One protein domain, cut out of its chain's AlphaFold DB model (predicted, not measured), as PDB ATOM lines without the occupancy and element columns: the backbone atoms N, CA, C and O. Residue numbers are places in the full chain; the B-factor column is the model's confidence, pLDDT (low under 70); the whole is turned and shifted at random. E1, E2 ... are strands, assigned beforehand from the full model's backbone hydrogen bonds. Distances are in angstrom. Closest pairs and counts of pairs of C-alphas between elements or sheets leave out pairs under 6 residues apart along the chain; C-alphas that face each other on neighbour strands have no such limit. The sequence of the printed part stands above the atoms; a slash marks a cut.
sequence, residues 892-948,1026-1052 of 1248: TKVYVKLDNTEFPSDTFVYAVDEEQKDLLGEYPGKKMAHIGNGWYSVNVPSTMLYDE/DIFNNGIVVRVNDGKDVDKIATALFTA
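This is residues 892 to 948 and 1026 to 1052 of the 1248 residues of a protein of Pseudobutyrivibrio sp. OR37 (UniProt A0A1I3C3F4). With little regular structure, this is a twisted four-strand sheet, E3 - E4 - E1 - E6, with a two-strand ribbon, E2 and E5, loosely over one face and unnamed residues 913 to 928 looping out past the ribbon. The 84 printed residues include six named strands, E1 to E6 along the chain, 32 residues, and no named helix: all strand, both sheets antiparallel. It is compact, radius of gyration of the C-alphas 12.1 A, spanning 32 by 26 by 17 A.

Inner strands E4, residues 935 to 941, and E1, residues 892 to 898, are antiparallel, with N 894 and O 938 2.9 A apart. Edge strand E3, residues 929 to 932, forms a hairpin with E4; N 931 and O 935 are 2.8 A apart. Edge strand E6, residues 1048 to 1051, is antiparallel to E1; N 895 and O 1051 are 2.8 A apart. E2, residues 908 to 912, and E5, residues 1033 to 1037, are antiparallel, with N 910 and O 1035 2.8 A apart. E2 and E4 are near each other.

E1, 19.4 A long, begins at C-alpha 892 (11.847, -46.834, 32.633); E4 is 19.8 A long. E6 ends at C-alpha 1051 (16.173, -45.170, 42.125).

Residues 949 to 1025 are cut out, leaving C-alphas 948 and 1026 12.4 A apart. The E2 to E3 link is long. Low model confidence, pLDDT under 70, includes residues 899 to 905 and 1041 to 1047.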
ATOM      1  N   THR A 892      12.101 -46.671  31.201       85.25
ATOM      2  CA  THR A 892      11.847 -46.834  32.633       85.25
ATOM      3  C   THR A 892      11.861 -45.458  33.288       85.25
ATOM      4  O   THR A 892      12.737 -44.639  33.001       85.25
ATOM      5  N   LYS A 893      10.907 -45.190  34.183       90.12
ATOM      6  CA  LYS A 893      10.917 -43.968  34.986       90.12
ATOM      7  C   LYS A 893      11.899 -44.115  36.146       90.12
ATOM      8  O   LYS A 893      11.779 -45.040  36.943       90.12
ATOM      9  N   VAL A 894      12.844 -43.189  36.233       89.56
ATOM     10  CA  VAL A 894      13.821 -43.078  37.316       89.56
ATOM     11  C   VAL A 894      13.500 -41.842  38.146       89.56
ATOM     12  O   VAL A 894      13.126 -40.793  37.614       89.56
ATOM     13  N   TYR A 895      13.649 -41.982  39.456       90.69
ATOM     14  CA  TYR A 895      13.473 -40.934  40.448       90.69
ATOM     15  C   TYR A 895      14.829 -40.537  41.015       90.69
ATOM     16  O   TYR A 895      15.696 -41.384  41.230       90.69
ATOM     17  N   VAL A 896      15.017 -39.235  41.219       87.88
ATOM     18  CA  VAL A 896      16.317 -38.652  41.555       87.88
ATOM     19  C   VAL A 896      16.162 -37.715  42.745       87.88
ATOM     20  O   VAL A 896      15.407 -36.745  42.664       87.88
ATOM     21  N   LYS A 897      16.860 -37.982  43.849       88.19
ATOM     22  CA  LYS A 897      16.896 -37.100  45.023       88.19
ATOM     23  C   LYS A 897      18.165 -36.258  44.983       88.19
ATOM     24  O   LYS A 897      19.257 -36.803  44.858       88.19
ATOM     25  N   LEU A 898      18.005 -34.938  45.091       79.38
ATOM     26  CA  LEU A 898      19.112 -33.988  45.219       79.38
ATOM     27  C   LEU A 898      19.201 -33.455  46.654       79.38
ATOM     28  O   LEU A 898      18.173 -33.144  47.273       79.38
ATOM     29  N   ASP A 899      20.430 -33.316  47.148       61.81
ATOM     30  CA  ASP A 899      20.721 -32.896  48.527       61.81
ATOM     31  C   ASP A 899      20.942 -31.383  48.685       61.81
ATOM     32  O   ASP A 899      20.834 -30.861  49.792       61.81
ATOM     33  N   ASN A 900      21.195 -30.655  47.589       54.97
ATOM     34  CA  ASN A 900      21.388 -29.200  47.594       54.97
ATOM     35  C   ASN A 900      20.189 -28.466  46.949       54.97
ATOM     36  O   ASN A 900      19.693 -28.855  45.889       54.97
ATOM     37  N   THR A 901      19.736 -27.383  47.584       51.62
ATOM     38  CA  THR A 901      18.649 -26.498  47.134       51.62
ATOM     39  C   THR A 901      19.069 -25.476  46.066       51.62
ATOM     40  O   THR A 901      18.209 -24.805  45.500       51.62
ATOM     41  N   GLU A 902      20.358 -25.391  45.718       50.41
ATOM     42  CA  GLU A 902      20.951 -24.459  44.736       50.41
ATOM     43  C   GLU A 902      20.499 -24.593  43.259       50.41
ATOM     44  O   GLU A 902      21.083 -23.956  42.377       50.41
ATOM     45  N   PHE A 903      19.448 -25.359  42.949       60.72
ATOM     46  CA  PHE A 903      18.914 -25.527  41.586       60.72
ATOM     47  C   PHE A 903      17.512 -24.891  41.400       60.72
ATOM     48  O   PHE A 903      16.544 -25.606  41.114       60.72
ATOM     49  N   PRO A 904      17.372 -23.549  41.503       51.81
ATOM     50  CA  PRO A 904      16.088 -22.841  41.388       51.81
ATOM     51  C   PRO A 904      15.545 -22.748  39.947       51.81
ATOM     52  O   PRO A 904      14.471 -22.193  39.729       51.81
ATOM     53  N   SER A 905      16.272 -23.259  38.950       62.19
ATOM     54  CA  SER A 905      15.852 -23.316  37.543       62.19
ATOM     55  C   SER A 905      15.601 -24.753  37.080       62.19
ATOM     56  O   SER A 905      15.629 -25.686  37.880       62.19
ATOM     57  N   ASP A 906      15.381 -24.944  35.777       78.31
ATOM     58  CA  ASP A 906      15.362 -26.258  35.128       78.31
ATOM     59  C   ASP A 906      16.581 -27.117  35.517       78.31
ATOM     60  O   ASP A 906      17.664 -26.599  35.794       78.31
ATOM     61  N   THR A 907      16.375 -28.434  35.566       84.56
ATOM     62  CA  THR A 907      17.360 -29.422  36.027       84.56
ATOM     63  C   THR A 907      17.362 -30.593  35.054       84.56
ATOM     64  O   THR A 907      16.296 -31.028  34.616       84.56
ATOM     65  N   PHE A 908      18.542 -31.087  34.696       87.38
ATOM     66  CA  PHE A 908      18.732 -32.039  33.604       87.38
ATOM     67  C   PHE A 908      19.579 -33.225  34.056       87.38
ATOM     68  O   PHE A 908      20.450 -33.079  34.912       87.38
ATOM     69  N   VAL A 909      19.344 -34.384  33.444       88.56
ATOM     70  CA  VAL A 909      20.218 -35.552  33.519       88.56
ATOM     71  C   VAL A 909      20.855 -35.804  32.152       88.56
ATOM     72  O   VAL A 909      20.185 -35.913  31.124       88.56
ATOM     73  N   TYR A 910      22.177 -35.892  32.151       86.19
ATOM     74  CA  TYR A 910      23.019 -36.175  30.998       86.19
ATOM     75  C   TYR A 910      23.713 -37.518  31.214       86.19
ATOM     76  O   TYR A 910      24.054 -37.860  32.347       86.19
ATOM     77  N   ALA A 911      23.907 -38.295  30.148       86.00
ATOM     78  CA  ALA A 911      24.558 -39.595  30.247       86.00
ATOM     79  C   ALA A 911      25.265 -39.988  28.950       86.00
ATOM     80  O   ALA A 911      24.738 -39.738  27.862       86.00
ATOM     81  N   VAL A 912      26.412 -40.655  29.091       79.88
ATOM     82  CA  VAL A 912      27.239 -41.174  27.991       79.88
ATOM     83  C   VAL A 912      27.630 -42.635  28.224       79.88
ATOM     84  O   VAL A 912      27.664 -43.088  29.369       79.88
ATOM     85  N   ASP A 913      27.925 -43.358  27.144       82.31
ATOM     86  CA  ASP A 913      28.527 -44.701  27.174       82.31
ATOM     87  C   ASP A 913      30.078 -44.661  27.220       82.31
ATOM     88  O   ASP A 913      30.701 -43.592  27.219       82.31
ATOM     89  N   GLU A 914      30.717 -45.838  27.251       73.69
ATOM     90  CA  GLU A 914      32.184 -45.996  27.250       73.69
ATOM     91  C   GLU A 914      32.864 -45.357  26.024       73.69
ATOM     92  O   GLU A 914      34.018 -44.936  26.106       73.69
ATOM     93  N   GLU A 915      32.150 -45.224  24.898       77.06
ATOM     94  CA  GLU A 915      32.632 -44.555  23.681       77.06
ATOM     95  C   GLU A 915      32.426 -43.023  23.721       77.06
ATOM     96  O   GLU A 915      32.699 -42.336  22.734       77.06
ATOM     97  N   GLN A 916      31.988 -42.473  24.864       75.06
ATOM     98  CA  GLN A 916      31.646 -41.058  25.083       75.06
ATOM     99  C   GLN A 916      30.513 -40.550  24.176       75.06
ATOM    100  O   GLN A 916      30.500 -39.386  23.772       75.06
ATOM    101  N   LYS A 917      29.549 -41.417  23.851       83.25
ATOM    102  CA  LYS A 917      28.398 -41.082  23.010       83.25
ATOM    103  C   LYS A 917      27.141 -40.834  23.847       83.25
ATOM    104  O   LYS A 917      26.812 -41.610  24.742       83.25
ATOM    105  N   ASP A 918      26.416 -39.771  23.502       86.38
ATOM    106  CA  ASP A 918      25.209 -39.318  24.204       86.38
ATOM    107  C   ASP A 918      24.088 -40.370  24.218       86.38
ATOM    108  O   ASP A 918      23.624 -40.829  23.169       86.38
ATOM    109  N   LEU A 919      23.595 -40.695  25.415       83.62
ATOM    110  CA  LEU A 919      22.491 -41.638  25.634       83.62
ATOM    111  C   LEU A 919      21.158 -40.937  25.934       83.62
ATOM    112  O   LEU A 919      20.096 -41.441  25.570       83.62
ATOM    113  N   LEU A 920      21.209 -39.754  26.557       87.62
ATOM    114  CA  LEU A 920      20.038 -38.929  26.906       87.62
ATOM    115  C   LEU A 920      19.946 -37.630  26.080       87.62
ATOM    116  O   LEU A 920      19.214 -36.707  26.440       87.62
ATOM    117  N   GLY A 921      20.657 -37.590  24.947       84.50
ATOM    118  CA  GLY A 921      20.816 -36.421  24.080       84.50
ATOM    119  C   GLY A 921      22.047 -35.580  24.429       84.50
ATOM    120  O   GLY A 921      22.583 -35.692  25.530       84.50
ATOM    121  N   GLU A 922      22.480 -34.752  23.470       85.88
ATOM    122  CA  GLU A 922      23.587 -33.794  23.626       85.88
ATOM    123  C   GLU A 922      23.410 -32.945  24.904       85.88
ATOM    124  O   GLU A 922      22.280 -32.637  25.303       85.88
ATOM    125  N   TYR A 923      24.518 -32.548  25.543       80.56
ATOM    126  CA  TYR A 923      24.497 -31.708  26.750       80.56
ATOM    127  C   TYR A 923      23.570 -30.480  26.556       80.56
ATOM    128  O   TYR A 923      23.700 -29.778  25.546       80.56
ATOM    129  N   PRO A 924      22.646 -30.179  27.495       80.56
ATOM    130  CA  PRO A 924      22.591 -30.652  28.887       80.56
ATOM    131  C   PRO A 924      21.870 -31.986  29.143       80.56
ATOM    132  O   PRO A 924      21.695 -32.357  30.305       80.56
ATOM    133  N   GLY A 925      21.459 -32.719  28.105       88.38
ATOM    134  CA  GLY A 925      20.700 -33.964  28.243       88.38
ATOM    135  C   GLY A 925      19.202 -33.739  28.489       88.38
ATOM    136  O   GLY A 925      18.622 -32.727  28.083       88.38
ATOM    137  N   LYS A 926      18.540 -34.699  29.143       89.94
ATOM    138  CA  LYS A 926      17.081 -34.703  29.321       89.94
ATOM    139  C   LYS A 926      16.661 -33.949  30.588       89.94
ATOM    140  O   LYS A 926      17.136 -34.242  31.681       89.94
ATOM    141  N   LYS A 927      15.717 -33.010  30.452       91.00
ATOM    142  CA  LYS A 927      15.103 -32.299  31.588       91.00
ATOM    143  C   LYS A 927      14.350 -33.273  32.508       91.00
ATOM    144  O   LYS A 927      13.631 -34.143  32.025       91.00
ATOM    145  N   MET A 928      14.477 -33.072  33.816       90.81
ATOM    146  CA  MET A 928      13.740 -33.792  34.857       90.81
ATOM    147  C   MET A 928      12.580 -32.941  35.399       90.81
ATOM    148  O   MET A 928      12.694 -31.716  35.484       90.81
ATOM    149  N   ALA A 929      11.482 -33.588  35.791       90.31
ATOM    150  CA  ALA A 929      10.311 -32.958  36.407       90.31
ATOM    151  C   ALA A 929      10.434 -32.988  37.941       90.31
ATOM    152  O   ALA A 929      10.699 -34.053  38.500       90.31
ATOM    153  N   HIS A 930      10.264 -31.856  38.629       89.62
ATOM    154  CA  HIS A 930      10.328 -31.784  40.095       89.62
ATOM    155  C   HIS A 930       9.035 -32.313  40.731       89.62
ATOM    156  O   HIS A 930       7.952 -31.826  40.424       89.62
ATOM    157  N   ILE A 931       9.138 -33.282  41.647       87.94
ATOM    158  CA  ILE A 931       7.980 -33.960  42.255       87.94
ATOM    159  C   ILE A 931       7.784 -33.673  43.757       87.94
ATOM    160  O   ILE A 931       6.859 -34.212  44.363       87.94
ATOM    161  N   GLY A 932       8.590 -32.786  44.354       84.00
ATOM    162  CA  GLY A 932       8.434 -32.314  45.739       84.00
ATOM    163  C   GLY A 932       9.575 -32.727  46.674       84.00
ATOM    164  O   GLY A 932      10.252 -33.727  46.448       84.00
ATOM    165  N   ASN A 933       9.819 -31.939  47.728       82.12
ATOM    166  CA  ASN A 933      10.868 -32.170  48.745       82.12
ATOM    167  C   ASN A 933      12.295 -32.418  48.167       82.12
ATOM    168  O   ASN A 933      13.133 -33.102  48.766       82.12
ATOM    169  N   GLY A 934      12.590 -31.861  46.984       79.56
ATOM    170  CA  GLY A 934      13.864 -32.036  46.273       79.56
ATOM    171  C   GLY A 934      14.007 -33.360  45.508       79.56
ATOM    172  O   GLY A 934      15.115 -33.696  45.091       79.56
ATOM    173  N   TRP A 935      12.915 -34.108  45.329       87.44
ATOM    174  CA  TRP A 935      12.842 -35.248  44.416       87.44
ATOM    175  C   TRP A 935      12.461 -34.813  42.999       87.44
ATOM    176  O   TRP A 935      11.665 -33.895  42.794       87.44
ATOM    177  N   TYR A 936      12.985 -35.539  42.021       91.19
ATOM    178  CA  TYR A 936      12.743 -35.371  40.594       91.19
ATOM    179  C   TYR A 936      12.359 -36.707  39.949       91.19
ATOM    180  O   TYR A 936      12.620 -37.770  40.512       91.19
ATOM    181  N   SER A 937      11.762 -36.660  38.759       91.44
ATOM    182  CA  SER A 937      11.468 -37.834  37.930       91.44
ATOM    183  C   SER A 937      11.854 -37.610  36.467       91.44
ATOM    184  O   SER A 937      11.799 -36.486  35.956       91.44
ATOM    185  N   VAL A 938      12.253 -38.687  35.787       92.69
ATOM    186  CA  VAL A 938      12.634 -38.677  34.369       92.69
ATOM    187  C   VAL A 938      12.507 -40.077  33.764       92.69
ATOM    188  O   VAL A 938      12.977 -41.053  34.340       92.69
ATOM    189  N   ASN A 939      11.887 -40.205  32.586       91.31
ATOM    190  CA  ASN A 939      11.947 -41.460  31.828       91.31
ATOM    191  C   ASN A 939      13.303 -41.575  31.104       91.31
ATOM    192  O   ASN A 939      13.678 -40.652  30.372       91.31
ATOM    193  N   VAL A 940      14.003 -42.698  31.262       89.50
ATOM    194  CA  VAL A 940      15.250 -43.043  30.550       89.50
ATOM    195  C   VAL A 940      15.054 -44.333  29.739       89.50
ATOM    196  O   VAL A 940      14.233 -45.162  30.132       89.50
ATOM    197  N   PRO A 941      15.764 -44.557  28.615       89.75
ATOM    198  CA  PRO A 941      15.720 -45.834  27.897       89.75
ATOM    199  C   PRO A 941      16.004 -47.009  28.838       89.75
ATOM    200  O   PRO A 941      17.025 -47.002  29.523       89.75
ATOM    201  N   SER A 942      15.141 -48.029  28.864       83.88
ATOM    202  CA  SER A 942      15.277 -49.139  29.826       83.88
ATOM    203  C   SER A 942      16.607 -49.893  29.682       83.88
ATOM    204  O   SER A 942      17.139 -50.384  30.665       83.88
ATOM    205  N   THR A 943      17.201 -49.892  28.484       80.75
ATOM    206  CA  THR A 943      18.532 -50.459  28.195       80.75
ATOM    207  C   THR A 943      19.698 -49.727  28.873       80.75
ATOM    208  O   THR A 943      20.828 -50.203  28.807       80.75
ATOM    209  N   MET A 944      19.471 -48.556  29.478       83.12
ATOM    210  CA  MET A 944      20.476 -47.890  30.314       83.12
ATOM    211  C   MET A 944      20.523 -48.442  31.740       83.12
ATOM    212  O   MET A 944      21.496 -48.182  32.440       83.12
ATOM    213  N   LEU A 945      19.492 -49.163  32.180       81.62
ATOM    214  CA  LEU A 945      19.409 -49.717  33.527       81.62
ATOM    215  C   LEU A 945      19.827 -51.186  33.540       81.62
ATOM    216  O   LEU A 945      19.684 -51.875  32.525       81.62
ATOM    217  N   TYR A 946      20.303 -51.666  34.688       74.19
ATOM    218  CA  TYR A 946      20.477 -53.102  34.897       74.19
ATOM    219  C   TYR A 946      19.139 -53.820  34.705       74.19
ATOM    220  O   TYR A 946      18.140 -53.494  35.347       74.19
ATOM    221  N   ASP A 947      19.121 -54.794  33.798       55.50
ATOM    222  CA  ASP A 947      17.932 -55.589  33.516       55.50
ATOM    223  C   ASP A 947      17.936 -56.850  34.384       55.50
ATOM    224  O   ASP A 947      18.585 -57.847  34.052       55.50
ATOM    225  N   GLU A 948      17.177 -56.821  35.484       47.12
ATOM    226  CA  GLU A 948      16.947 -57.982  36.355       47.12
ATOM    227  C   GLU A 948      16.444 -59.220  35.581       47.12
ATOM    228  O   GLU A 948      16.584 -60.340  36.065       47.12
ATOM    229  N   ASP A1026      23.975 -47.482  41.436       56.19
ATOM    230  CA  ASP A1026      24.065 -48.866  40.947       56.19
ATOM    231  C   ASP A1026      22.802 -49.383  40.221       56.19
ATOM    232  O   ASP A1026      22.554 -50.581  40.151       56.19
ATOM    233  N   ILE A1027      21.980 -48.478  39.670       71.00
ATOM    234  CA  ILE A1027      20.831 -48.837  38.817       71.00
ATOM    235  C   ILE A1027      21.158 -48.793  37.317       71.00
ATOM    236  O   ILE A1027      20.383 -49.315  36.518       71.00
ATOM    237  N   PHE A1028      22.267 -48.160  36.919       80.44
ATOM    238  CA  PHE A1028      22.677 -48.008  35.518       80.44
ATOM    239  C   PHE A1028      23.696 -49.078  35.108       80.44
ATOM    240  O   PHE A1028      24.593 -49.406  35.877       80.44
ATOM    241  N   ASN A1029      23.587 -49.589  33.877       79.88
ATOM    242  CA  ASN A1029      24.497 -50.615  33.358       79.88
ATOM    243  C   ASN A1029      25.969 -50.172  33.405       79.88
ATOM    244  O   ASN A1029      26.294 -49.021  33.096       79.88
ATOM    245  N   ASN A1030      26.860 -51.130  33.687       66.31
ATOM    246  CA  ASN A1030      28.312 -50.966  33.573       66.31
ATOM    247  C   ASN A1030      28.712 -50.225  32.285       66.31
ATOM    248  O   ASN A1030      28.237 -50.545  31.194       66.31
ATOM    249  N   GLY A1031      29.605 -49.243  32.430       66.38
ATOM    250  CA  GLY A1031      30.100 -48.415  31.328       66.38
ATOM    251  C   GLY A1031      29.278 -47.151  31.037       66.38
ATOM    252  O   GLY A1031      29.701 -46.334  30.219       66.38
ATOM    253  N   ILE A1032      28.136 -46.941  31.704       76.00
ATOM    254  CA  ILE A1032      27.337 -45.713  31.577       76.00
ATOM    255  C   ILE A1032      27.729 -44.701  32.658       76.00
ATOM    256  O   ILE A1032      27.664 -44.987  33.851       76.00
ATOM    257  N   VAL A1033      28.074 -43.478  32.246       77.12
ATOM    258  CA  VAL A1033      28.372 -42.357  33.155       77.12
ATOM    259  C   VAL A1033      27.210 -41.369  33.130       77.12
ATOM    260  O   VAL A1033      26.923 -40.787  32.085       77.12
ATOM    261  N   VAL A1034      26.567 -41.147  34.281       80.06
ATOM    262  CA  VAL A1034      25.397 -40.262  34.447       80.06
ATOM    263  C   VAL A1034      25.766 -39.022  35.273       80.06
ATOM    264  O   VAL A1034      26.548 -39.110  36.215       80.06
ATOM    265  N   ARG A1035      25.219 -37.850  34.920       83.25
ATOM    266  CA  ARG A1035      25.470 -36.555  35.581       83.25
ATOM    267  C   ARG A1035      24.188 -35.725  35.668       83.25
ATOM    268  O   ARG A1035      23.469 -35.615  34.676       83.25
ATOM    269  N   VAL A1036      23.934 -35.072  36.803       82.19
ATOM    270  CA  VAL A1036      22.849 -34.079  36.954       82.19
ATOM    271  C   VAL A1036      23.418 -32.663  36.854       82.19
ATOM    272  O   VAL A1036      24.443 -32.389  37.467       82.19
ATOM    273  N   ASN A1037      22.771 -31.772  36.098       83.00
ATOM    274  CA  ASN A1037      23.227 -30.397  35.843       83.00
ATOM    275  C   ASN A1037      22.059 -29.382  35.742       83.00
ATOM    276  O   ASN A1037      20.886 -29.765  35.722       83.00
ATOM    277  N   ASP A1038      22.373 -28.082  35.668       80.75
ATOM    278  CA  ASP A1038      21.395 -26.973  35.651       80.75
ATOM    279  C   ASP A1038      21.049 -26.420  34.249       80.75
ATOM    280  O   ASP A1038      20.295 -25.448  34.128       80.75
ATOM    281  N   GLY A1039      21.619 -27.005  33.192       74.19
ATOM    282  CA  GLY A1039      21.454 -26.562  31.810       74.19
ATOM    283  C   GLY A1039      22.314 -25.371  31.374       74.19
ATOM    284  O   GLY A1039      22.119 -24.889  30.256       74.19
ATOM    285  N   LYS A1040      23.217 -24.863  32.225       70.75
ATOM    286  CA  LYS A1040      24.036 -23.666  31.953       70.75
ATOM    287  C   LYS A1040      25.534 -23.923  32.082       70.75
ATOM    288  O   LYS A1040      26.291 -23.366  31.290       70.75
ATOM    289  N   ASP A1041      25.941 -24.730  33.061       58.12
ATOM    290  CA  ASP A1041      27.346 -25.038  33.342       58.12
ATOM    291  C   ASP A1041      27.638 -26.545  33.207       58.12
ATOM    292  O   ASP A1041      26.893 -27.394  33.709       58.12
ATOM    293  N   VAL A1042      28.708 -26.885  32.483       54.88
ATOM    294  CA  VAL A1042      29.133 -28.272  32.228       54.88
ATOM    295  C   VAL A1042      29.841 -28.899  33.429       54.88
ATOM    296  O   VAL A1042      29.806 -30.123  33.572       54.88
ATOM    297  N   ASP A1043      30.423 -28.069  34.300       49.88
ATOM    298  CA  ASP A1043      31.243 -28.511  35.428       49.88
ATOM    299  C   ASP A1043      30.468 -28.481  36.763       49.88
ATOM    300  O   ASP A1043      30.830 -29.192  37.704       49.88
ATOM    301  N   LYS A1044      29.336 -27.755  36.854       53.59
ATOM    302  CA  LYS A1044      28.463 -27.763  38.048       53.59
ATOM    303  C   LYS A1044      27.528 -28.984  38.081       53.59
ATOM    304  O   LYS A1044      26.341 -28.900  37.759       53.59
ATOM    305  N   ILE A1045      28.077 -30.121  38.506       59.91
ATOM    306  CA  ILE A1045      27.354 -31.390  38.684       59.91
ATOM    307  C   ILE A1045      26.710 -31.457  40.082       59.91
ATOM    308  O   ILE A1045      27.321 -31.058  41.071       59.91
ATOM    309  N   ALA A1046      25.483 -31.977  40.182       61.09
ATOM    310  CA  ALA A1046      24.813 -32.221  41.463       61.09
ATOM    311  C   ALA A1046      25.082 -33.635  42.008       61.09
ATOM    312  O   ALA A1046      24.954 -34.613  41.267       61.09
ATOM    313  N   THR A1047      25.333 -33.754  43.316       63.50
ATOM    314  CA  THR A1047      25.185 -35.025  44.045       63.50
ATOM    315  C   THR A1047      23.728 -35.476  43.968       63.50
ATOM    316  O   THR A1047      22.815 -34.687  44.235       63.50
ATOM    317  N   ALA A1048      23.513 -36.727  43.562       74.69
ATOM    318  CA  ALA A1048      22.200 -37.243  43.213       74.69
ATOM    319  C   ALA A1048      22.087 -38.742  43.524       74.69
ATOM    320  O   ALA A1048      22.864 -39.539  43.001       74.69
ATOM    321  N   LEU A1049      21.090 -39.112  44.329       78.38
ATOM    322  CA  LEU A1049      20.683 -40.501  44.555       78.38
ATOM    323  C   LEU A1049      19.667 -40.908  43.480       78.38
ATOM    324  O   LEU A1049      18.708 -40.168  43.249       78.38
ATOM    325  N   PHE A1050      19.846 -42.070  42.846       81.81
ATOM    326  CA  PHE A1050      18.978 -42.555  41.766       81.81
ATOM    327  C   PHE A1050      18.254 -43.847  42.159       81.81
ATOM    328  O   PHE A1050      18.875 -44.787  42.638       81.81
ATOM    329  N   THR A1051      16.949 -43.940  41.891       79.25
ATOM    330  CA  THR A1051      16.173 -45.170  42.125       79.25
ATOM    331  C   THR A1051      15.067 -45.372  41.088       79.25
ATOM    332  O   THR A1051      14.503 -44.414  40.558       79.25
ATOM    333  N   ALA A1052      14.720 -46.627  40.800       79.88
ATOM    334  CA  ALA A1052      13.544 -46.976  39.995       79.88
ATOM    335  C   ALA A1052      12.230 -46.961  40.811       79.88
ATOM    336  O   ALA A1052      11.139 -46.997  40.239       79.88
TER     337      ALA A1052